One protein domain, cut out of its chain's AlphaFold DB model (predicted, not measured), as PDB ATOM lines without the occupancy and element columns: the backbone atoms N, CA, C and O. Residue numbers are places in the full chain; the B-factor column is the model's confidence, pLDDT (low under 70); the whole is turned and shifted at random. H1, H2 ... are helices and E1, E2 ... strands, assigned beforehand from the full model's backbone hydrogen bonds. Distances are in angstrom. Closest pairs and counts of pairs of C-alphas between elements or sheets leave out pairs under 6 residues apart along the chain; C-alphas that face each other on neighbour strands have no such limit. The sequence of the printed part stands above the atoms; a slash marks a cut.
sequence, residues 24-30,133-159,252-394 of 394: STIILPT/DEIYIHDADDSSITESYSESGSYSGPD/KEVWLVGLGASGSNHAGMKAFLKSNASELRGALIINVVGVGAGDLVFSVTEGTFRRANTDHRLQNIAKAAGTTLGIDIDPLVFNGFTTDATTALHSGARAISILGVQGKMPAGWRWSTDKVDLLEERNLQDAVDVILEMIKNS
ATOM      1  N   SER A  24     153.019 157.901 161.410       28.94
ATOM      2  CA  SER A  24     152.317 158.121 162.686       28.94
ATOM      3  C   SER A  24     151.536 159.450 162.747       28.94
ATOM      4  O   SER A  24     152.042 160.528 162.443       28.94
ATOM      5  N   THR A  25     150.271 159.368 163.158       31.17
ATOM      6  CA  THR A  25     149.336 160.465 163.446       31.17
ATOM      7  C   THR A  25     148.844 160.312 164.880       31.17
ATOM      8  O   THR A  25     148.493 159.213 165.289       31.17
ATOM      9  N   ILE A  26     148.804 161.400 165.646       31.19
ATOM     10  CA  ILE A  26     148.423 161.385 167.063       31.19
ATOM     11  C   ILE A  26     147.046 162.025 167.220       31.19
ATOM     12  O   ILE A  26     146.796 163.097 166.663       31.19
ATOM     13  N   ILE A  27     146.142 161.378 167.953       32.56
ATOM     14  CA  ILE A  27     144.746 161.805 168.100       32.56
ATOM     15  C   ILE A  27     144.383 161.907 169.579       32.56
ATOM     16  O   ILE A  27     144.690 161.009 170.350       32.56
ATOM     17  N   LEU A  28     143.715 162.996 169.959       27.20
ATOM     18  CA  LEU A  28     143.269 163.269 171.327       27.20
ATOM     19  C   LEU A  28     141.748 163.445 171.331       27.20
ATOM     20  O   LEU A  28     141.284 164.397 170.697       27.20
ATOM     21  N   PRO A  29     140.938 162.608 171.995       25.03
ATOM     22  CA  PRO A  29     139.523 162.863 172.165       25.03
ATOM     23  C   PRO A  29     139.273 163.791 173.362       25.03
ATOM     24  O   PRO A  29     140.056 163.899 174.304       25.03
ATOM     25  N   THR A  30     138.145 164.494 173.315       27.50
ATOM     26  CA  THR A  30     137.616 165.266 174.445       27.50
ATOM     27  C   THR A  30     136.385 164.546 174.973       27.50
ATOM     28  O   THR A  30     135.461 164.308 174.191       27.50
ATOM     29  N   ASP A 133     147.985 147.358 179.171       33.34
ATOM     30  CA  ASP A 133     146.968 147.000 178.184       33.34
ATOM     31  C   ASP A 133     146.198 148.192 177.552       33.34
ATOM     32  O   ASP A 133     145.345 147.970 176.691       33.34
ATOM     33  N   GLU A 134     146.417 149.446 177.975       38.28
ATOM     34  CA  GLU A 134     145.570 150.595 177.573       38.28
ATOM     35  C   GLU A 134     146.128 151.455 176.416       38.28
ATOM     36  O   GLU A 134     145.455 152.375 175.942       38.28
ATOM     37  N   ILE A 135     147.322 151.152 175.891       35.78
ATOM     38  CA  ILE A 135     147.850 151.810 174.681       35.78
ATOM     39  C   ILE A 135     147.283 151.103 173.442       35.78
ATOM     40  O   ILE A 135     147.827 150.115 172.955       35.78
ATOM     41  N   TYR A 136     146.178 151.625 172.908       35.41
ATOM     42  CA  TYR A 136     145.537 151.066 171.716       35.41
ATOM     43  C   TYR A 136     146.218 151.557 170.423       35.41
ATOM     44  O   TYR A 136     146.110 152.729 170.049       35.41
ATOM     45  N   ILE A 137     146.914 150.658 169.721       33.84
ATOM     46  CA  ILE A 137     147.527 150.910 168.406       33.84
ATOM     47  C   ILE A 137     146.589 150.349 167.329       33.84
ATOM     48  O   ILE A 137     146.439 149.139 167.191       33.84
ATOM     49  N   HIS A 138     145.936 151.224 166.560       34.41
ATOM     50  CA  HIS A 138     145.002 150.811 165.507       34.41
ATOM     51  C   HIS A 138     145.736 150.637 164.167       34.41
ATOM     52  O   HIS A 138     146.231 151.613 163.599       34.41
ATOM     53  N   ASP A 139     145.762 149.406 163.647       38.38
ATOM     54  CA  ASP A 139     146.309 149.074 162.325       38.38
ATOM     55  C   ASP A 139     145.408 149.594 161.188       38.38
ATOM     56  O   ASP A 139     144.175 149.628 161.294       38.38
ATOM     57  N   ALA A 140     146.032 150.006 160.089       36.91
ATOM     58  CA  ALA A 140     145.394 150.299 158.818       36.91
ATOM     59  C   ALA A 140     146.144 149.529 157.720       36.91
ATOM     60  O   ALA A 140     147.052 150.085 157.109       36.91
ATOM     61  N   ASP A 141     145.724 148.280 157.474       38.12
ATOM     62  CA  ASP A 141     146.254 147.356 156.455       38.12
ATOM     63  C   ASP A 141     146.514 148.046 155.102       38.12
ATOM     64  O   ASP A 141     145.595 148.356 154.334       38.12
ATOM     65  N   ASP A 142     147.788 148.310 154.818       43.62
ATOM     66  CA  ASP A 142     148.267 148.938 153.589       43.62
ATOM     67  C   ASP A 142     149.341 148.120 152.858       43.62
ATOM     68  O   ASP A 142     149.978 148.604 151.915       43.62
ATOM     69  N   SER A 143     149.423 146.836 153.208       41.75
ATOM     70  CA  SER A 143     150.310 145.812 152.645       41.75
ATOM     71  C   SER A 143     150.265 145.676 151.118       41.75
ATOM     72  O   SER A 143     151.200 145.206 150.471       41.75
ATOM     73  N   SER A 144     149.184 146.141 150.493       37.97
ATOM     74  CA  SER A 144     148.936 145.996 149.055       37.97
ATOM     75  C   SER A 144     149.752 146.920 148.130       37.97
ATOM     76  O   SER A 144     149.649 146.791 146.906       37.97
ATOM     77  N   ILE A 145     150.554 147.857 148.655       38.41
ATOM     78  CA  ILE A 145     151.311 148.825 147.843       38.41
ATOM     79  C   ILE A 145     152.779 148.383 147.720       38.41
ATOM     80  O   ILE A 145     153.617 148.702 148.554       38.41
ATOM     81  N   THR A 146     153.118 147.682 146.638       42.69
ATOM     82  CA  THR A 146     154.444 147.060 146.431       42.69
ATOM     83  C   THR A 146     155.447 147.900 145.633       42.69
ATOM     84  O   THR A 146     156.558 147.443 145.361       42.69
ATOM     85  N   GLU A 147     155.120 149.141 145.254       44.88
ATOM     86  CA  GLU A 147     155.971 149.913 144.340       44.88
ATOM     87  C   GLU A 147     156.565 151.184 144.949       44.88
ATOM     88  O   GLU A 147     155.865 152.111 145.335       44.88
ATOM     89  N   SER A 148     157.898 151.271 144.876       45.69
ATOM     90  CA  SER A 148     158.714 152.490 144.959       45.69
ATOM     91  C   SER A 148     158.672 153.228 146.314       45.69
ATOM     92  O   SER A 148     157.887 154.136 146.547       45.69
ATOM     93  N   TYR A 149     159.581 152.848 147.222       48.97
ATOM     94  CA  TYR A 149     159.798 153.494 148.526       48.97
ATOM     95  C   TYR A 149     161.177 154.172 148.599       48.97
ATOM     96  O   TYR A 149     162.151 153.754 147.952       48.97
ATOM     97  N   SER A 150     161.282 155.244 149.381       50.59
ATOM     98  CA  SER A 150     162.540 155.929 149.671       50.59
ATOM     99  C   SER A 150     163.408 155.135 150.653       50.59
ATOM    100  O   SER A 150     162.994 154.112 151.199       50.59
ATOM    101  N   GLU A 151     164.662 155.553 150.832       41.38
ATOM    102  CA  GLU A 151     165.599 154.917 151.773       41.38
ATOM    103  C   GLU A 151     165.181 155.122 153.240       41.38
ATOM    104  O   GLU A 151     165.510 154.299 154.081       41.38
ATOM    105  N   SER A 152     164.389 156.158 153.531       44.94
ATOM    106  CA  SER A 152     163.806 156.436 154.851       44.94
ATOM    107  C   SER A 152     162.410 155.823 155.064       44.94
ATOM    108  O   SER A 152     161.804 156.049 156.105       44.94
ATOM    109  N   GLY A 153     161.886 155.064 154.091       42.75
ATOM    110  CA  GLY A 153     160.616 154.335 154.219       42.75
ATOM    111  C   GLY A 153     159.368 155.042 153.671       42.75
ATOM    112  O   GLY A 153     158.271 154.516 153.813       42.75
ATOM    113  N   SER A 154     159.485 156.192 152.995       42.09
ATOM    114  CA  SER A 154     158.319 156.898 152.433       42.09
ATOM    115  C   SER A 154     157.939 156.402 151.024       42.09
ATOM    116  O   SER A 154     158.802 156.251 150.160       42.09
ATOM    117  N   TYR A 155     156.646 156.174 150.742       41.16
ATOM    118  CA  TYR A 155     156.164 155.807 149.393       41.16
ATOM    119  C   TYR A 155     156.468 156.915 148.372       41.16
ATOM    120  O   TYR A 155     155.883 157.994 148.428       41.16
ATOM    121  N   SER A 156     157.347 156.670 147.410       45.88
ATOM    122  CA  SER A 156     157.757 157.589 146.345       45.88
ATOM    123  C   SER A 156     157.474 156.915 145.011       45.88
ATOM    124  O   SER A 156     158.275 156.087 144.625       45.88
ATOM    125  N   GLY A 157     156.359 157.253 144.340       39.72
ATOM    126  CA  GLY A 157     155.902 156.628 143.083       39.72
ATOM    127  C   GLY A 157     156.994 156.390 142.013       39.72
ATOM    128  O   GLY A 157     158.086 156.946 142.110       39.72
ATOM    129  N   PRO A 158     156.698 155.632 140.937       38.25
ATOM    130  CA  PRO A 158     157.687 154.926 140.104       38.25
ATOM    131  C   PRO A 158     158.822 155.780 139.509       38.25
ATOM    132  O   PRO A 158     159.889 155.247 139.213       38.25
ATOM    133  N   ASP A 159     158.643 157.099 139.411       40.38
ATOM    134  CA  ASP A 159     159.701 158.053 139.095       40.38
ATOM    135  C   ASP A 159     160.006 158.958 140.300       40.38
ATOM    136  O   ASP A 159     159.229 159.855 140.644       40.38
ATOM    137  N   LYS A 252     143.422 162.726 179.416       68.19
ATOM    138  CA  LYS A 252     143.289 162.680 177.960       68.19
ATOM    139  C   LYS A 252     143.603 161.286 177.450       68.19
ATOM    140  O   LYS A 252     144.690 160.762 177.651       68.19
ATOM    141  N   GLU A 253     142.665 160.726 176.707       77.44
ATOM    142  CA  GLU A 253     142.946 159.554 175.890       77.44
ATOM    143  C   GLU A 253     143.831 159.982 174.700       77.44
ATOM    144  O   GLU A 253     143.701 161.080 174.154       77.44
ATOM    145  N   VAL A 254     144.812 159.160 174.340       77.62
ATOM    146  CA  VAL A 254     145.775 159.482 173.281       77.62
ATOM    147  C   VAL A 254     145.925 158.272 172.384       77.62
ATOM    148  O   VAL A 254     146.334 157.211 172.843       77.62
ATOM    149  N   TRP A 255     145.619 158.427 171.098       78.56
ATOM    150  CA  TRP A 255     145.814 157.369 170.113       78.56
ATOM    151  C   TRP A 255     147.038 157.678 169.268       78.56
ATOM    152  O   TRP A 255     147.140 158.754 168.669       78.56
ATOM    153  N   LEU A 256     147.945 156.711 169.179       76.88
ATOM    154  CA  LEU A 256     149.051 156.725 168.232       76.88
ATOM    155  C   LEU A 256     148.649 155.860 167.036       76.88
ATOM    156  O   LEU A 256     148.519 154.645 167.149       76.88
ATOM    157  N   VAL A 257     148.417 156.492 165.888       75.25
ATOM    158  CA  VAL A 257     147.849 155.834 164.707       75.25
ATOM    159  C   VAL A 257     148.878 155.788 163.586       75.25
ATOM    160  O   VAL A 257     149.251 156.824 163.039       75.25
ATOM    161  N   GLY A 258     149.311 154.589 163.207       75.81
ATOM    162  CA  GLY A 258     150.114 154.363 162.006       75.81
ATOM    163  C   GLY A 258     149.225 154.325 160.765       75.81
ATOM    164  O   GLY A 258     148.637 153.299 160.455       75.81
ATOM    165  N   LEU A 259     149.110 155.437 160.042       67.00
ATOM    166  CA  LEU A 259     148.337 155.504 158.810       67.00
ATOM    167  C   LEU A 259     149.154 155.027 157.618       67.00
ATOM    168  O   LEU A 259     150.175 155.615 157.248       67.00
ATOM    169  N   GLY A 260     148.623 154.002 156.973       61.41
ATOM    170  CA  GLY A 260     149.112 153.513 155.707       61.41
ATOM    171  C   GLY A 260     148.616 154.286 154.484       61.41
ATOM    172  O   GLY A 260     147.708 155.125 154.548       61.41
ATOM    173  N   ALA A 261     149.196 153.993 153.320       64.12
ATOM    174  CA  ALA A 261     148.707 154.458 152.013       64.12
ATOM    175  C   ALA A 261     148.491 155.990 151.872       64.12
ATOM    176  O   ALA A 261     147.650 156.451 151.084       64.12
ATOM    177  N   SER A 262     149.279 156.815 152.572       64.19
ATOM    178  CA  SER A 262     149.204 158.287 152.487       64.19
ATOM    179  C   SER A 262     149.478 158.809 151.067       64.19
ATOM    180  O   SER A 262     148.950 159.837 150.639       64.19
ATOM    181  N   GLY A 263     150.280 158.076 150.282       59.88
ATOM    182  CA  GLY A 263     150.565 158.384 148.877       59.88
ATOM    183  C   GLY A 263     149.454 158.039 147.895       59.88
ATOM    184  O   GLY A 263     149.387 158.642 146.824       59.88
ATOM    185  N   SER A 264     148.530 157.172 148.293       67.25
ATOM    186  CA  SER A 264     147.380 156.751 147.496       67.25
ATOM    187  C   SER A 264     146.178 157.637 147.795       67.25
ATOM    188  O   SER A 264     145.110 157.165 148.180       67.25
ATOM    189  N   ASN A 265     146.352 158.954 147.636       74.81
ATOM    190  CA  ASN A 265     145.316 159.950 147.921       74.81
ATOM    191  C   ASN A 265     144.764 159.814 149.359       74.81
ATOM    192  O   ASN A 265     143.544 159.845 149.554       74.81
ATOM    193  N   HIS A 266     145.653 159.650 150.348       78.75
ATOM    194  CA  HIS A 266     145.308 159.574 151.776       78.75
ATOM    195  C   HIS A 266     144.285 158.471 152.104       78.75
ATOM    196  O   HIS A 266     143.346 158.692 152.872       78.75
ATOM    197  N   ALA A 267     144.405 157.304 151.461       69.19
ATOM    198  CA  ALA A 267     143.433 156.219 151.598       69.19
ATOM    199  C   ALA A 267     143.329 155.708 153.044       69.19
ATOM    200  O   ALA A 267     142.207 155.542 153.524       69.19
ATOM    201  N   GLY A 268     144.458 155.562 153.749       75.06
ATOM    202  CA  GLY A 268     144.480 155.151 155.157       75.06
ATOM    203  C   GLY A 268     143.721 156.124 156.054       75.06
ATOM    204  O   GLY A 268     142.793 155.719 156.744       75.06
ATOM    205  N   MET A 269     143.998 157.429 155.956       83.56
ATOM    206  CA  MET A 269     143.255 158.444 156.718       83.56
ATOM    207  C   MET A 269     141.751 158.427 156.406       83.56
ATOM    208  O   MET A 269     140.919 158.544 157.303       83.56
ATOM    209  N   LYS A 270     141.363 158.258 155.136       81.44
ATOM    210  CA  LYS A 270     139.940 158.164 154.757       81.44
ATOM    211  C   LYS A 270     139.262 156.942 155.366       81.44
ATOM    212  O   LYS A 270     138.119 157.054 155.805       81.44
ATOM    213  N   ALA A 271     139.936 155.794 155.355       76.88
ATOM    214  CA  ALA A 271     139.433 154.570 155.963       76.88
ATOM    215  C   ALA A 271     139.309 154.738 157.480       76.88
ATOM    216  O   ALA A 271     138.234 154.513 158.027       76.88
ATOM    217  N   PHE A 272     140.357 155.253 158.121       82.00
ATOM    218  CA  PHE A 272     140.405 155.508 159.554       82.00
ATOM    219  C   PHE A 272     139.274 156.438 160.024       82.00
ATOM    220  O   PHE A 272     138.498 156.075 160.907       82.00
ATOM    221  N   LEU A 273     139.099 157.596 159.376       84.12
ATOM    222  CA  LEU A 273     138.019 158.538 159.700       84.12
ATOM    223  C   LEU A 273     136.629 157.922 159.524       84.12
ATOM    224  O   LEU A 273     135.700 158.284 160.240       84.12
ATOM    225  N   LYS A 274     136.465 157.029 158.543       82.94
ATOM    226  CA  LYS A 274     135.189 156.368 158.270       82.94
ATOM    227  C   LYS A 274     134.871 155.308 159.322       82.94
ATOM    228  O   LYS A 274     133.729 155.261 159.773       82.94
ATOM    229  N   SER A 275     135.842 154.469 159.673       79.19
ATOM    230  CA  SER A 275     135.660 153.370 160.628       79.19
ATOM    231  C   SER A 275     135.459 153.878 162.053       79.19
ATOM    232  O   SER A 275     134.614 153.348 162.760       79.19
ATOM    233  N   ASN A 276     136.141 154.965 162.421       83.50
ATOM    234  CA  ASN A 276     136.159 155.491 163.788       83.50
ATOM    235  C   ASN A 276     135.331 156.781 163.946       83.50
ATOM    236  O   ASN A 276     135.510 157.545 164.891       83.50
ATOM    237  N   ALA A 277     134.413 157.071 163.016       80.00
ATOM    238  CA  ALA A 277     133.700 158.353 162.960       80.00
ATOM    239  C   ALA A 277     132.941 158.715 164.253       80.00
ATOM    240  O   ALA A 277     132.809 159.898 164.577       80.00
ATOM    241  N   SER A 278     132.411 157.717 164.967       79.38
ATOM    242  CA  SER A 278     131.718 157.901 166.249       79.38
ATOM    243  C   SER A 278     132.666 158.300 167.375       79.38
ATOM    244  O   SER A 278     132.322 159.176 168.165       79.38
ATOM    245  N   GLU A 279     133.845 157.687 167.416       82.25
ATOM    246  CA  GLU A 279     134.846 157.845 168.479       82.25
ATOM    247  C   GLU A 279     135.677 159.115 168.280       82.25
ATOM    248  O   GLU A 279     136.011 159.816 169.226       82.25
ATOM    249  N   LEU A 280     135.892 159.518 167.026       81.19
ATOM    250  CA  LEU A 280     136.644 160.727 166.679       81.19
ATOM    251  C   LEU A 280     135.855 162.032 166.866       81.19
ATOM    252  O   LEU A 280     136.302 163.113 166.459       81.19
ATOM    253  N   ARG A 281     134.654 161.979 167.445       79.94
ATOM    254  CA  ARG A 281     133.822 163.169 167.607       79.94
ATOM    255  C   ARG A 281     134.437 164.113 168.637       79.94
ATOM    256  O   ARG A 281     134.439 163.845 169.827       79.94
ATOM    257  N   GLY A 282     134.880 165.277 168.166       79.56
ATOM    258  CA  GLY A 282     135.562 166.263 169.011       79.56
ATOM    259  C   GLY A 282     137.064 166.021 169.135       79.56
ATOM    260  O   GLY A 282     137.744 166.841 169.747       79.56
ATOM    261  N   ALA A 283     137.583 164.969 168.495       86.38
ATOM    262  CA  ALA A 283     138.995 164.664 168.531       86.38
ATOM    263  C   ALA A 283     139.844 165.744 167.844       86.38
ATOM    264  O   ALA A 283     139.452 166.353 166.839       86.38
ATOM    265  N   LEU A 284     141.026 165.968 168.408       90.19
ATOM    266  CA  LEU A 284     142.092 166.791 167.865       90.19
ATOM    267  C   LEU A 284     143.106 165.874 167.188       90.19
ATOM    268  O   LEU A 284     143.554 164.904 167.789       90.19
ATOM    269  N   ILE A 285     143.478 166.188 165.951       92.38
ATOM    270  CA  ILE A 285     144.394 165.374 165.149       92.38
ATOM    271  C   ILE A 285     145.698 166.148 164.937       92.38
ATOM    272  O   ILE A 285     145.711 167.218 164.326       92.38
ATOM    273  N   ILE A 286     146.804 165.592 165.416       92.06
ATOM    274  CA  ILE A 286     148.159 166.094 165.204       92.06
ATOM    275  C   ILE A 286     148.851 165.134 164.236       92.06
ATOM    276  O   ILE A 286     149.245 164.026 164.589       92.06
ATOM    277  N   ASN A 287     148.975 165.555 162.984       93.06
ATOM    278  CA  ASN A 287     149.670 164.806 161.948       93.06
ATOM    279  C   ASN A 287     151.168 165.143 161.969       93.06
ATOM    280  O   ASN A 287     151.535 166.317 162.036       93.06
ATOM    281  N   VAL A 288     152.039 164.141 161.887       86.12
ATOM    282  CA  VAL A 288     153.493 164.325 161.985       86.12
ATOM    283  C   VAL A 288     154.126 163.969 160.651       86.12
ATOM    284  O   VAL A 288     153.915 162.874 160.135       86.12
ATOM    285  N   VAL A 289     154.894 164.888 160.052       83.75
ATOM    286  CA  VAL A 289     155.443 164.653 158.710       83.75
ATOM    287  C   VAL A 289     156.894 165.087 158.561       83.75
ATOM    288  O   VAL A 289     157.214 166.273 158.581       83.75
ATOM    289  N   GLY A 290     157.785 164.120 158.336       77.81
ATOM    290  CA  GLY A 290     159.184 164.391 157.982       77.81
ATOM    291  C   GLY A 290     159.958 165.195 159.033       77.81
ATOM    292  O   GLY A 290     160.924 165.868 158.689       77.81
ATOM    293  N   VAL A 291     159.534 165.152 160.300       83.75
ATOM    294  CA  VAL A 291     160.093 165.970 161.394       83.75
ATOM    295  C   VAL A 291     161.556 165.665 161.707       83.75
ATOM    296  O   VAL A 291     162.231 166.489 162.310       83.75
ATOM    297  N   GLY A 292     162.079 164.528 161.245       75.19
ATOM    298  CA  GLY A 292     163.470 164.154 161.478       75.19
ATOM    299  C   GLY A 292     164.509 164.973 160.717       75.19
ATOM    300  O   GLY A 292     165.691 164.835 160.998       75.19
ATOM    301  N   ALA A 293     164.105 165.843 159.790       76.75
ATOM    302  CA  ALA A 293     165.028 166.666 159.015       76.75
ATOM    303  C   ALA A 293     164.491 168.090 158.800       76.75
ATOM    304  O   ALA A 293     163.288 168.313 158.676       76.75
ATOM    305  N   GLY A 294     165.397 169.064 158.680       84.12
ATOM    306  CA  GLY A 294     165.050 170.458 158.374       84.12
ATOM    307  C   GLY A 294     164.624 171.298 159.583       84.12
ATOM    308  O   GLY A 294     164.965 170.991 160.719       84.12
ATOM    309  N   ASP A 295     163.928 172.401 159.326       88.50
ATOM    310  CA  ASP A 295     163.358 173.265 160.361       88.50
ATOM    311  C   ASP A 295     161.964 172.749 160.749       88.50
ATOM    312  O   ASP A 295     161.182 172.372 159.872       88.50
ATOM    313  N   LEU A 296     161.640 172.748 162.043       91.06
ATOM    314  CA  LEU A 296     160.323 172.347 162.531       91.06
ATOM    315  C   LEU A 296     159.309 173.478 162.303       91.06
ATOM    316  O   LEU A 296     159.569 174.646 162.600       91.06
ATOM    317  N   VAL A 297     158.139 173.142 161.770       94.50
ATOM    318  CA  VAL A 297     157.045 174.089 161.515       94.50
ATOM    319  C   VAL A 297     155.698 173.459 161.841       94.50
ATOM    320  O   VAL A 297     155.560 172.238 161.846       94.50
ATOM    321  N   PHE A 298     154.674 174.288 162.026       95.88
ATOM    322  CA  PHE A 298     153.284 173.837 162.053       95.88
ATOM    323  C   PHE A 298     152.483 174.452 160.903       95.88
ATOM    324  O   PHE A 298     152.674 175.606 160.514       95.88
ATOM    325  N   SER A 299     151.551 173.693 160.337       95.69
ATOM    326  CA  SER A 299     150.696 174.170 159.249       95.69
ATOM    327  C   SER A 299     149.654 175.183 159.745       95.69
ATOM    328  O   SER A 299     148.936 174.909 160.706       95.69
ATOM    329  N   VAL A 300     149.495 176.306 159.041       96.25
ATOM    330  CA  VAL A 300     148.388 177.277 159.214       96.25
ATOM    331  C   VAL A 300     147.229 176.969 158.263       96.25
ATOM    332  O   VAL A 300     146.052 177.102 158.600       96.25
ATOM    333  N   THR A 301     147.565 176.554 157.046       94.00
ATOM    334  CA  THR A 301     146.612 176.082 156.040       94.00
ATOM    335  C   THR A 301     147.223 174.915 155.293       94.00
ATOM    336  O   THR A 301     148.436 174.910 155.081       94.00
ATOM    337  N   GLU A 302     146.395 173.992 154.821       90.56
ATOM    338  CA  GLU A 302     146.828 172.883 153.977       90.56
ATOM    339  C   GLU A 302     145.999 172.753 152.703       90.56
ATOM    340  O   GLU A 302     144.817 173.101 152.673       90.56
ATOM    341  N   GLY A 303     146.611 172.185 151.664       85.19
ATOM    342  CA  GLY A 303     145.919 171.708 150.475       85.19
ATOM    343  C   GLY A 303     146.247 172.482 149.201       85.19
ATOM    344  O   GLY A 303     146.293 173.714 149.174       85.19
ATOM    345  N   THR A 304     146.427 171.736 148.110       79.75
ATOM    346  CA  THR A 304     146.829 172.275 146.802       79.75
ATOM    347  C   THR A 304     145.685 172.981 146.069       79.75
ATOM    348  O   THR A 304     145.812 174.139 145.673       79.75
ATOM    349  N   PHE A 305     144.553 172.294 145.887       78.31
ATOM    350  CA  PHE A 305     143.411 172.811 145.115       78.31
ATOM    351  C   PHE A 305     142.293 173.349 146.004       78.31
ATOM    352  O   PHE A 305     141.709 174.393 145.719       78.31
ATOM    353  N   ARG A 306     142.009 172.640 147.099       85.44
ATOM    354  CA  ARG A 306     141.045 173.046 148.117       85.44
ATOM    355  C   ARG A 306     141.792 173.253 149.421       85.44
ATOM    356  O   ARG A 306     142.191 172.287 150.065       85.44
ATOM    357  N   ARG A 307     141.980 174.519 149.782       91.38
ATOM    358  CA  ARG A 307     142.648 174.893 151.026       91.38
ATOM    359  C   ARG A 307     141.725 174.648 152.211       91.38
ATOM    360  O   ARG A 307     140.526 174.919 152.120       91.38
ATOM    361  N   ALA A 308     142.291 174.172 153.304       92.50
ATOM    362  CA  ALA A 308     141.639 174.091 154.596       92.50
ATOM    363  C   ALA A 308     142.492 174.801 155.643       92.50
ATOM    364  O   ALA A 308     143.717 174.701 155.624       92.50
ATOM    365  N   ASN A 309     141.834 175.536 156.533       96.44
ATOM    366  CA  ASN A 309     142.504 176.141 157.675       96.44
ATOM    367  C   ASN A 309     142.717 175.059 158.725       96.44
ATOM    368  O   ASN A 309     141.786 174.308 159.014       96.44
ATOM    369  N   THR A 310     143.916 174.998 159.289       96.38
ATOM    370  CA  THR A 310     144.173 174.129 160.438       96.38
ATOM    371  C   THR A 310     143.520 174.729 161.677       96.38
ATOM    372  O   THR A 310     143.196 175.923 161.709       96.38
ATOM    373  N   ASP A 311     143.282 173.911 162.695       96.56
ATOM    374  CA  ASP A 311     142.567 174.371 163.881       96.56
ATOM    375  C   ASP A 311     143.346 175.477 164.616       96.56
ATOM    376  O   ASP A 311     144.505 175.310 164.995       96.56
ATOM    377  N   HIS A 312     142.704 176.627 164.837       95.06
ATOM    378  CA  HIS A 312     143.371 177.796 165.417       95.06
ATOM    379  C   HIS A 312     143.782 177.574 166.883       95.06
ATOM    380  O   HIS A 312     144.761 178.168 167.344       95.06
ATOM    381  N   ARG A 313     143.061 176.730 167.641       95.00
ATOM    382  CA  ARG A 313     143.468 176.378 169.011       95.00
ATOM    383  C   ARG A 313     144.762 175.572 168.946       95.00
ATOM    384  O   ARG A 313     145.713 175.943 169.623       95.00
ATOM    385  N   LEU A 314     144.832 174.563 168.075       96.56
ATOM    386  CA  LEU A 314     146.049 173.766 167.876       96.56
ATOM    387  C   LEU A 314     147.242 174.609 167.401       96.56
ATOM    388  O   LEU A 314     148.348 174.411 167.893       96.56
ATOM    389  N   GLN A 315     147.036 175.596 166.521       97.62
ATOM    390  CA  GLN A 315     148.104 176.530 166.121       97.62
ATOM    391  C   GLN A 315     148.647 177.336 167.312       97.62
ATOM    392  O   GLN A 315     149.858 177.494 167.466       97.62
ATOM    393  N   ASN A 316     147.755 177.853 168.164       96.56
ATOM    394  CA  ASN A 316     148.154 178.605 169.352       96.56
ATOM    395  C   ASN A 316     148.901 177.718 170.353       96.56
ATOM    396  O   ASN A 316     149.890 178.168 170.928       96.56
ATOM    397  N   ILE A 317     148.450 176.475 170.532       96.44
ATOM    398  CA  ILE A 317     149.096 175.496 171.406       96.44
ATOM    399  C   ILE A 317     150.493 175.141 170.880       96.44
ATOM    400  O   ILE A 317     151.446 175.203 171.645       96.44
ATOM    401  N   ALA A 318     150.654 174.873 169.579       96.50
ATOM    402  CA  ALA A 318     151.964 174.606 168.972       96.50
ATOM    403  C   ALA A 318     152.942 175.775 169.174       96.50
ATOM    404  O   ALA A 318     154.095 175.591 169.561       96.50
ATOM    405  N   LYS A 319     152.461 177.007 168.968       97.00
ATOM    406  CA  LYS A 319     153.258 178.218 169.196       97.00
ATOM    407  C   LYS A 319     153.644 178.394 170.670       97.00
ATOM    408  O   LYS A 319     154.767 178.810 170.963       97.00
ATOM    409  N   ALA A 320     152.716 178.121 171.586       94.62
ATOM    410  CA  ALA A 320     152.976 178.176 173.019       94.62
ATOM    411  C   ALA A 320     154.007 177.116 173.426       94.62
ATOM    412  O   ALA A 320     154.981 177.472 174.077       94.62
ATOM    413  N   ALA A 321     153.865 175.878 172.944       93.94
ATOM    414  CA  ALA A 321     154.798 174.783 173.188       93.94
ATOM    415  C   ALA A 321     156.233 175.140 172.774       93.94
ATOM    416  O   ALA A 321     157.149 175.064 173.592       93.94
ATOM    417  N   GLY A 322     156.426 175.646 171.551       93.50
ATOM    418  CA  GLY A 322     157.746 176.112 171.110       93.50
ATOM    419  C   GLY A 322     158.313 177.233 171.988       93.50
ATOM    420  O   GLY A 322     159.491 177.222 172.336       93.50
ATOM    421  N   THR A 323     157.466 178.170 172.427       94.75
ATOM    422  CA  THR A 323     157.885 179.262 173.324       94.75
ATOM    423  C   THR A 323     158.308 178.741 174.701       94.75
ATOM    424  O   THR A 323     159.344 179.162 175.211       94.75
ATOM    425  N   THR A 324     157.530 177.831 175.291       92.69
ATOM    426  CA  THR A 324     157.801 177.219 176.601       92.69
ATOM    427  C   THR A 324     159.109 176.438 176.591       92.69
ATOM    428  O   THR A 324     159.914 176.568 177.510       92.69
ATOM    429  N   LEU A 325     159.342 175.664 175.530       90.12
ATOM    430  CA  LEU A 325     160.504 174.785 175.403       90.12
ATOM    431  C   LEU A 325     161.748 175.503 174.856       90.12
ATOM    432  O   LEU A 325     162.844 174.950 174.875       90.12
ATOM    433  N   GLY A 326     161.604 176.734 174.355       94.44
ATOM    434  CA  GLY A 326     162.679 177.432 173.645       94.44
ATOM    435  C   GLY A 326     163.044 176.772 172.308       94.44
ATOM    436  O   GLY A 326     164.186 176.889 171.859       94.44
ATOM    437  N   ILE A 327     162.085 176.077 171.689       92.69
ATOM    438  CA  ILE A 327     162.218 175.401 170.397       92.69
ATOM    439  C   ILE A 327     161.591 176.284 169.316       92.69
ATOM    440  O   ILE A 327     160.420 176.662 169.391       92.69
ATOM    441  N   ASP A 328     162.369 176.589 168.278       92.81
ATOM    442  CA  ASP A 328     161.878 177.319 167.111       92.81
ATOM    443  C   ASP A 328     160.885 176.442 166.329       92.81
ATOM    444  O   ASP A 328     161.288 175.502 165.643       92.81
ATOM    445  N   ILE A 329     159.596 176.784 166.397       94.12
ATOM    446  CA  ILE A 329     158.557 176.209 165.540       94.12
ATOM    447  C   ILE A 329     157.736 177.316 164.872       94.12
ATOM    448  O   ILE A 329     156.967 178.041 165.507       94.12
ATOM    449  N   ASP A 330     157.916 177.467 163.560       92.94
ATOM    450  CA  ASP A 330     157.281 178.552 162.810       92.94
ATOM    451  C   ASP A 330     155.936 178.134 162.193       92.94
ATOM    452  O   ASP A 330     155.763 176.991 161.765       92.94
ATOM    453  N   PRO A 331     154.994 179.077 162.028       95.88
ATOM    454  CA  PRO A 331     153.820 178.860 161.195       95.88
ATOM    455  C   PRO A 331     154.191 178.748 159.708       95.88
ATOM    456  O   PRO A 331     154.898 179.599 159.160       95.88
ATOM    457  N   LEU A 332     153.608 177.773 159.006       94.12
ATOM    458  CA  LEU A 332     153.748 177.601 157.560       94.12
ATOM    459  C   LEU A 332     152.393 177.526 156.843       94.12
ATOM    460  O   LEU A 332     151.531 176.704 157.138       94.12
ATOM    461  N   VAL A 333     152.231 178.350 155.810       92.94
ATOM    462  CA  VAL A 333     151.128 178.250 154.842       92.94
ATOM    463  C   VAL A 333     151.444 177.121 153.853       92.94
ATOM    464  O   VAL A 333     152.191 177.314 152.891       92.94
ATOM    465  N   PHE A 334     150.881 175.935 154.082       87.38
ATOM    466  CA  PHE A 334     151.246 174.690 153.406       87.38
ATOM    467  C   PHE A 334     150.306 174.333 152.236       87.38
ATOM    468  O   PHE A 334     149.681 173.281 152.179       87.38
ATOM    469  N   ASN A 335     150.207 175.232 151.251       83.31
ATOM    470  CA  ASN A 335     149.240 175.115 150.141       83.31
ATOM    471  C   ASN A 335     149.802 174.476 148.857       83.31
ATOM    472  O   ASN A 335     149.169 174.538 147.806       83.31
ATOM    473  N   GLY A 336     151.025 173.943 148.891       76.12
ATOM    474  CA  GLY A 336     151.637 173.275 147.735       76.12
ATOM    475  C   GLY A 336     151.301 171.787 147.652       76.12
ATOM    476  O   GLY A 336     151.292 171.214 146.565       76.12
ATOM    477  N   PHE A 337     150.983 171.182 148.794       79.62
ATOM    478  CA  PHE A 337     150.864 169.742 148.973       79.62
ATOM    479  C   PHE A 337     149.657 169.412 149.850       79.62
ATOM    480  O   PHE A 337     148.995 170.301 150.393       79.62
ATOM    481  N   THR A 338     149.383 168.120 149.966       82.81
ATOM    482  CA  THR A 338     148.372 167.562 150.856       82.81
ATOM    483  C   THR A 338     149.035 166.591 151.827       82.81
ATOM    484  O   THR A 338     150.030 165.942 151.494       82.81
ATOM    485  N   THR A 339     148.486 166.509 153.031       86.44
ATOM    486  CA  THR A 339     148.861 165.551 154.073       86.44
ATOM    487  C   THR A 339     147.619 164.780 154.523       86.44
ATOM    488  O   THR A 339     146.498 165.085 154.098       86.44
ATOM    489  N   ASP A 340     147.785 163.805 155.412       85.56
ATOM    490  CA  ASP A 340     146.645 163.125 156.020       85.56
ATOM    491  C   ASP A 340     145.775 164.098 156.843       85.56
ATOM    492  O   ASP A 340     144.544 164.037 156.760       85.56
ATOM    493  N   ALA A 341     146.364 165.118 157.484       90.69
ATOM    494  CA  ALA A 341     145.588 166.195 158.102       90.69
ATOM    495  C   ALA A 341     144.737 166.969 157.086       90.69
ATOM    496  O   ALA A 341     143.623 167.361 157.418       90.69
ATOM    497  N   THR A 342     145.176 167.139 155.833       92.00
ATOM    498  CA  THR A 342     144.344 167.788 154.803       92.00
ATOM    499  C   THR A 342     143.015 167.050 154.620       92.00
ATOM    500  O   THR A 342     141.959 167.676 154.518       92.00
ATOM    501  N   THR A 343     143.058 165.714 154.610       91.31
ATOM    502  CA  THR A 343     141.863 164.870 154.490       91.31
ATOM    503  C   THR A 343     140.968 165.002 155.718       91.31
ATOM    504  O   THR A 343     139.762 165.198 155.566       91.31
ATOM    505  N   ALA A 344     141.552 164.970 156.918       91.69
ATOM    506  CA  ALA A 344     140.821 165.159 158.169       91.69
ATOM    507  C   ALA A 344     140.154 166.547 158.256       91.69
ATOM    508  O   ALA A 344     138.982 166.673 158.612       91.69
ATOM    509  N   LEU A 345     140.849 167.605 157.838       94.62
ATOM    510  CA  LEU A 345     140.281 168.953 157.775       94.62
ATOM    511  C   LEU A 345     139.106 169.028 156.791       94.62
ATOM    512  O   LEU A 345     138.102 169.687 157.060       94.62
ATOM    513  N   HIS A 346     139.189 168.343 155.645       93.62
ATOM    514  CA  HIS A 346     138.092 168.301 154.670       93.62
ATOM    515  C   HIS A 346     136.885 167.489 155.143       93.62
ATOM    516  O   HIS A 346     135.778 167.770 154.679       93.62
ATOM    517  N   SER A 347     137.062 166.541 156.070       89.94
ATOM    518  CA  SER A 347     135.954 165.844 156.739       89.94
ATOM    519  C   SER A 347     135.366 166.629 157.917       89.94
ATOM    520  O   SER A 347     134.396 166.176 158.521       89.94
ATOM    521  N   GLY A 348     135.910 167.810 158.229       90.31
ATOM    522  CA  GLY A 348     135.451 168.669 159.322       90.31
ATOM    523  C   GLY A 348     136.082 168.358 160.680       90.31
ATOM    524  O   GLY A 348     135.629 168.908 161.683       90.31
ATOM    525  N   ALA A 349     137.110 167.505 160.728       91.50
ATOM    526  CA  ALA A 349     137.875 167.278 161.947       91.50
ATOM    527  C   ALA A 349     138.786 168.475 162.255       91.50
ATOM    528  O   ALA A 349     139.137 169.273 161.380       91.50
ATOM    529  N   ARG A 350     139.185 168.592 163.521       94.75
ATOM    530  CA  ARG A 350     140.119 169.617 163.986       94.75
ATOM    531  C   ARG A 350     141.521 169.039 163.893       94.75
ATOM    532  O   ARG A 350     141.842 168.119 164.636       94.75
ATOM    533  N   ALA A 351     142.335 169.545 162.974       96.06
ATOM    534  CA  ALA A 351     143.657 168.979 162.734       96.06
ATOM    535  C   ALA A 351     144.746 170.032 162.513       96.06
ATOM    536  O   ALA A 351     144.466 171.186 162.163       96.06
ATOM    537  N   ILE A 352     145.992 169.608 162.698       97.00
ATOM    538  CA  ILE A 352     147.215 170.351 162.391       97.00
ATOM    539  C   ILE A 352     148.299 169.372 161.933       97.00
ATOM    540  O   ILE A 352     148.355 168.254 162.435       97.00
ATOM    541  N   SER A 353     149.173 169.786 161.017       94.75
ATOM    542  CA  SER A 353     150.422 169.074 160.748       94.75
ATOM    543  C   SER A 353     151.608 169.761 161.414       94.75
ATOM    544  O   SER A 353     151.771 170.978 161.285       94.75
ATOM    545  N   ILE A 354     152.461 168.970 162.057       93.81
ATOM    546  CA  ILE A 354     153.819 169.333 162.461       93.81
ATOM    547  C   ILE A 354     154.769 168.751 161.416       93.81
ATOM    548  O   ILE A 354     154.724 167.552 161.135       93.81
ATOM    549  N   LEU A 355     155.583 169.600 160.789       88.94
ATOM    550  CA  LEU A 355     156.415 169.210 159.655       88.94
ATOM    551  C   LEU A 355     157.879 169.576 159.870       88.94
ATOM    552  O   LEU A 355     158.179 170.656 160.370       88.94
ATOM    553  N   GLY A 356     158.777 168.722 159.389       86.06
ATOM    554  CA  GLY A 356     160.144 169.127 159.073       86.06
ATOM    555  C   GLY A 356     160.204 169.707 157.661       86.06
ATOM    556  O   GLY A 356     159.666 169.122 156.716       86.06
ATOM    557  N   VAL A 357     160.826 170.875 157.479       84.25
ATOM    558  CA  VAL A 357     160.925 171.545 156.171       84.25
ATOM    559  C   VAL A 357     162.342 171.987 155.834       84.25
ATOM    560  O   VAL A 357     163.079 172.516 156.657       84.25
ATOM    561  N   GLN A 358     162.719 171.850 154.566       81.19
ATOM    562  CA  GLN A 358     163.879 172.529 154.005       81.19
ATOM    563  C   GLN A 358     163.402 173.777 153.252       81.19
ATOM    564  O   GLN A 358     162.928 173.723 152.110       81.19
ATOM    565  N   GLY A 359     163.480 174.932 153.916       82.44
ATOM    566  CA  GLY A 359     162.899 176.176 153.418       82.44
ATOM    567  C   GLY A 359     161.370 176.155 153.506       82.44
ATOM    568  O   GLY A 359     160.813 176.272 154.586       82.44
ATOM    569  N   LYS A 360     160.675 176.045 152.367       76.62
ATOM    570  CA  LYS A 360     159.194 175.966 152.314       76.62
ATOM    571  C   LYS A 360     158.675 174.612 151.829       76.62
ATOM    572  O   LYS A 360     157.487 174.471 151.550       76.62
ATOM    573  N   MET A 361     159.574 173.653 151.645       77.94
ATOM    574  CA  MET A 361     159.267 172.339 151.101       77.94
ATOM    575  C   MET A 361     159.527 171.307 152.199       77.94
ATOM    576  O   MET A 361     160.512 171.474 152.916       77.94
ATOM    577  N   PRO A 362     158.708 170.259 152.355       72.44
ATOM    578  CA  PRO A 362     158.928 169.305 153.435       72.44
ATOM    579  C   PRO A 362     160.247 168.556 153.263       72.44
ATOM    580  O   PRO A 362     160.584 168.135 152.159       72.44
ATOM    581  N   ALA A 363     161.020 168.423 154.331       69.62
ATOM    582  CA  ALA A 363     162.315 167.769 154.278       69.62
ATOM    583  C   ALA A 363     162.140 166.277 153.956       69.62
ATOM    584  O   ALA A 363     161.206 165.637 154.429       69.62
ATOM    585  N   GLY A 364     163.009 165.738 153.097       61.22
ATOM    586  CA  GLY A 364     162.963 164.319 152.734       61.22
ATOM    587  C   GLY A 364     161.675 163.876 152.029       61.22
ATOM    588  O   GLY A 364     161.407 162.690 151.965       61.22
ATOM    589  N   TRP A 365     160.854 164.774 151.472       62.94
ATOM    590  CA  TRP A 365     159.544 164.379 150.939       62.94
ATOM    591  C   TRP A 365     159.627 163.563 149.652       62.94
ATOM    592  O   TRP A 365     159.523 164.120 148.557       62.94
ATOM    593  N   ARG A 366     159.782 162.238 149.765       58.34
ATOM    594  CA  ARG A 366     159.699 161.281 148.645       58.34
ATOM    595  C   ARG A 366     160.608 161.636 147.466       58.34
ATOM    596  O   ARG A 366     160.394 161.178 146.343       58.34
ATOM    597  N   TRP A 367     161.598 162.494 147.685       62.59
ATOM    598  CA  TRP A 367     162.524 162.932 146.657       62.59
ATOM    599  C   TRP A 367     163.654 161.928 146.544       62.59
ATOM    600  O   TRP A 367     163.943 161.165 147.460       62.59
ATOM    601  N   SER A 368     164.390 161.996 145.441       52.19
ATOM    602  CA  SER A 368     165.603 161.194 145.272       52.19
ATOM    603  C   SER A 368     166.669 161.424 146.351       52.19
ATOM    604  O   SER A 368     167.607 160.639 146.447       52.19
ATOM    605  N   THR A 369     166.555 162.516 147.109       59.00
ATOM    606  CA  THR A 369     167.456 162.908 148.197       59.00
ATOM    607  C   THR A 369     166.990 162.445 149.572       59.00
ATOM    608  O   THR A 369     167.667 162.759 150.538       59.00
ATOM    609  N   ASP A 370     165.852 161.766 149.675       64.81
ATOM    610  CA  ASP A 370     165.337 161.231 150.933       64.81
ATOM    611  C   ASP A 370     166.217 160.062 151.412       64.81
ATOM    612  O   ASP A 370     166.208 158.981 150.814       64.81
ATOM    613  N   LYS A 371     167.053 160.343 152.419       64.75
ATOM    614  CA  LYS A 371     168.140 159.493 152.916       64.75
ATOM    615  C   LYS A 371     168.208 159.549 154.435       64.75
ATOM    616  O   LYS A 371     168.000 160.617 155.008       64.75
ATOM    617  N   VAL A 372     168.598 158.434 155.051       61.78
ATOM    618  CA  VAL A 372     168.764 158.307 156.509       61.78
ATOM    619  C   VAL A 372     169.787 159.316 157.051       61.78
ATOM    620  O   VAL A 372     169.558 159.916 158.093       61.78
ATOM    621  N   ASP A 373     170.837 159.622 156.286       65.69
ATOM    622  CA  ASP A 373     171.866 160.619 156.637       65.69
ATOM    623  C   ASP A 373     171.345 162.059 156.821       65.69
ATOM    624  O   ASP A 373     172.090 162.948 157.242       65.69
ATOM    625  N   LEU A 374     170.102 162.338 156.412       66.75
ATOM    626  CA  LEU A 374     169.465 163.638 156.624       66.75
ATOM    627  C   LEU A 374     168.768 163.745 157.981       66.75
ATOM    628  O   LEU A 374     168.354 164.850 158.331       66.75
ATOM    629  N   LEU A 375     168.618 162.634 158.705       69.94
ATOM    630  CA  LEU A 375     167.993 162.624 160.017       69.94
ATOM    631  C   LEU A 375     168.917 163.266 161.050       69.94
ATOM    632  O   LEU A 375     170.102 162.947 161.142       69.94
ATOM    633  N   GLU A 376     168.351 164.165 161.842       73.62
ATOM    634  CA  GLU A 376     169.017 164.793 162.973       73.62
ATOM    635  C   GLU A 376     168.286 164.368 164.251       73.62
ATOM    636  O   GLU A 376     167.122 164.717 164.442       73.62
ATOM    637  N   GLU A 377     168.969 163.642 165.142       71.69
ATOM    638  CA  GLU A 377     168.443 163.200 166.450       71.69
ATOM    639  C   GLU A 377     167.746 164.340 167.196       71.69
ATOM    640  O   GLU A 377     166.606 164.222 167.640       71.69
ATOM    641  N   ARG A 378     168.414 165.495 167.256       75.62
ATOM    642  CA  ARG A 378     167.882 166.679 167.922       75.62
ATOM    643  C   ARG A 378     166.535 167.116 167.348       75.62
ATOM    644  O   ARG A 378     165.691 167.569 168.102       75.62
ATOM    645  N   ASN A 379     166.323 166.998 166.039       78.62
ATOM    646  CA  ASN A 379     165.043 167.376 165.444       78.62
ATOM    647  C   ASN A 379     163.915 166.428 165.853       78.62
ATOM    648  O   ASN A 379     162.784 166.872 166.031       78.62
ATOM    649  N   LEU A 380     164.221 165.139 166.004       75.25
ATOM    650  CA  LEU A 380     163.256 164.147 166.468       75.25
ATOM    651  C   LEU A 380     162.900 164.399 167.933       75.25
ATOM    652  O   LEU A 380     161.716 164.415 168.258       75.25
ATOM    653  N   GLN A 381     163.890 164.715 168.772       78.38
ATOM    654  CA  GLN A 381     163.645 165.116 170.157       78.38
ATOM    655  C   GLN A 381     162.832 166.415 170.245       78.38
ATOM    656  O   GLN A 381     161.795 166.437 170.902       78.38
ATOM    657  N   ASP A 382     163.240 167.466 169.520       83.12
ATOM    658  CA  ASP A 382     162.542 168.757 169.497       83.12
ATOM    659  C   ASP A 382     161.061 168.569 169.078       83.12
ATOM    660  O   ASP A 382     160.154 169.185 169.641       83.12
ATOM    661  N   ALA A 383     160.792 167.698 168.096       82.25
ATOM    662  CA  ALA A 383     159.438 167.393 167.641       82.25
ATOM    663  C   ALA A 383     158.616 166.624 168.685       82.25
ATOM    664  O   ALA A 383     157.453 166.965 168.900       82.25
ATOM    665  N   VAL A 384     159.211 165.619 169.334       82.94
ATOM    666  CA  VAL A 384     158.575 164.855 170.416       82.94
ATOM    667  C   VAL A 384     158.203 165.783 171.570       82.94
ATOM    668  O   VAL A 384     157.044 165.789 171.983       82.94
ATOM    669  N   ASP A 385     159.127 166.632 172.017       83.19
ATOM    670  CA  ASP A 385     158.901 167.563 173.126       83.19
ATOM    671  C   ASP A 385     157.770 168.548 172.805       83.19
ATOM    672  O   ASP A 385     156.858 168.739 173.610       83.19
ATOM    673  N   VAL A 386     157.775 169.131 171.597       87.94
ATOM    674  CA  VAL A 386     156.701 170.033 171.161       87.94
ATOM    675  C   VAL A 386     155.360 169.312 171.131       87.94
ATOM    676  O   VAL A 386     154.378 169.851 171.631       87.94
ATOM    677  N   ILE A 387     155.290 168.112 170.559       88.62
ATOM    678  CA  ILE A 387     154.040 167.352 170.463       88.62
ATOM    679  C   ILE A 387     153.514 167.006 171.855       88.62
ATOM    680  O   ILE A 387     152.329 167.196 172.116       88.62
ATOM    681  N   LEU A 388     154.371 166.546 172.762       84.00
ATOM    682  CA  LEU A 388     153.982 166.233 174.134       84.00
ATOM    683  C   LEU A 388     153.459 167.471 174.859       84.00
ATOM    684  O   LEU A 388     152.394 167.424 175.472       84.00
ATOM    685  N   GLU A 389     154.144 168.603 174.725       86.06
ATOM    686  CA  GLU A 389     153.691 169.869 175.293       86.06
ATOM    687  C   GLU A 389     152.365 170.325 174.663       86.06
ATOM    688  O   GLU A 389     151.484 170.847 175.352       86.06
ATOM    689  N   MET A 390     152.157 170.066 173.368       91.62
ATOM    690  CA  MET A 390     150.866 170.300 172.731       91.62
ATOM    691  C   MET A 390     149.771 169.408 173.315       91.62
ATOM    692  O   MET A 390     148.678 169.902 173.577       91.62
ATOM    693  N   ILE A 391     150.047 168.121 173.536       85.81
ATOM    694  CA  ILE A 391     149.094 167.180 174.128       85.81
ATOM    695  C   ILE A 391     148.717 167.647 175.536       85.81
ATOM    696  O   ILE A 391     147.523 167.781 175.813       85.81
ATOM    697  N   LYS A 392     149.693 168.006 176.378       81.88
ATOM    698  CA  LYS A 392     149.456 168.538 177.732       81.88
ATOM    699  C   LYS A 392     148.515 169.747 177.712       81.88
ATOM    700  O   LYS A 392     147.521 169.776 178.435       81.88
ATOM    701  N   ASN A 393     148.734 170.688 176.794       82.94
ATOM    702  CA  ASN A 393     147.980 171.949 176.713       82.94
ATOM    703  C   ASN A 393     146.744 171.919 175.784       82.94
ATOM    704  O   ASN A 393     146.100 172.955 175.577       82.94
ATOM    705  N   SER A 394     146.427 170.758 175.195       76.62
ATOM    706  CA  SER A 394     145.352 170.591 174.201       76.62
ATOM    707  C   SER A 394     143.931 170.731 174.703       76.62
ATOM    708  O   SER A 394     143.678 170.561 175.916       76.62
TER     709      SER A 394
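Overview. This is residues 24 to 30, 133 to 159 and 252 to 394 of the 394 residues of an uncharacterized protein of Coriobacteriaceae bacterium (UniProt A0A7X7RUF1). A strongly twisted six-stranded sheet forms the core, with helices H2 and H4 covering one face and the short helix H3 in the curl of the opposite face. H1 sits beside H3 near the edge strand E2, while two long stretches with no named element, residues 133 to 159 and 359 to 376, lie toward the outside. The printed part has 177 residues, with four named helices and six named strands in the order E1 E2 H1 E3 E4 H2 E5 H3 E6 H4; under half of the residues, 85, are in these elements. The sheet is mixed, in the order E2 E1 E3 E6 E4 E5, and the class is mixed, helices and strands. The whole is compact, with a radius of gyration of the C-alphas of 15.4 A and spans of 41 by 39 by 38 A.

Along the chain. The printed part begins with strand E1, residues 24 to 28, whose C-alpha 24 is at (152.317, 158.121, 162.686). After the two cuts come strand E2, residues 255 to 259, and helix H1, residues 267 to 275. Strand E3 is residues 284 to 289, 16.3 A long, and strand E4 is residues 295 to 302, 17.7 A long, with a bend of 60 degrees at residue 299. Helix H2, residues 312 to 325, is 20.1 A long and begins at C-alpha 312, (143.371, 177.796, 165.417). Strand E5 is residues 330 to 334 and helix H3 is residues 340 to 346. Strand E6, residues 350 to 358, is 25.9 A long. Helix H4, residues 377 to 393, is 24.5 A long and ends at C-alpha 393, (147.980, 171.949, 176.713).

Arrangement. The edge strands are E2 and E5. E2 and E1 are antiparallel at 146 degrees, with N 25 and O 257 at 2.7 A, within hydrogen-bond range. E1 and E3 are antiparallel, with N 284 and O 28 at 2.8 A. E3 and E6 are parallel at 17 degrees, with N 287 and O 352 at 2.8 A. E6 and E4 are antiparallel, with N 295 and O 357 at 2.8 A. E4 and E5 are parallel, with N 300 and O 332 at 2.8 A. The sheet and its helices make three layers, helices on both faces of a sheet: H2 and H4 on one, H1 and H3 on the other. H2 runs along the strands at a height over the sheet of 9.4 A, over E4 and only just over E6, where 3 of its C-alphas fall. H4 also runs along the strands, over E6, at a height of 8.9 A. H2 and H4 touch at a steep tilt of 57 degrees, opposite ways; their closest C-alphas, those of Ala 321 and Glu 389, are 5.5 A apart. The sheet curls round H3, and the closest C-alphas of H3 and E6, those of Ala 341 and Ala 351, are 5.7 A apart. H1 touches H3 at a steep tilt of 54 degrees, the same way, with the C-alphas of Met 269 and Asp 340 closest at 5.8 A. H2 and H3 are apart. E4, H2 and E5 form a strand-helix-strand unit, two parallel neighbour strands with a helix between them in the chain, and its crossover is right-handed. E2, H1 and E3 form a split unit, with E1 between its strands in the sheet, also right-handed. In H1, H2, H3 and H4 every O i to N i+4 pair is within hydrogen-bond range.

Size, cuts and confidence. The two C-alphas farthest apart, those of Thr 146 and Thr 324, are 42.8 A apart. Residues 31 to 132 are not printed, with 20.9 A from C-alpha 30 to C-alpha 133, and residues 160 to 251 are not printed, with 42.4 A from C-alpha 159 to C-alpha 252. Of the links that are printed whole, E6 to H4 is long, with 18 residues. The mean pLDDT of the printed part is 74.6; among the residues under 70 are 24 to 30, 133 to 159 and 363 to 375.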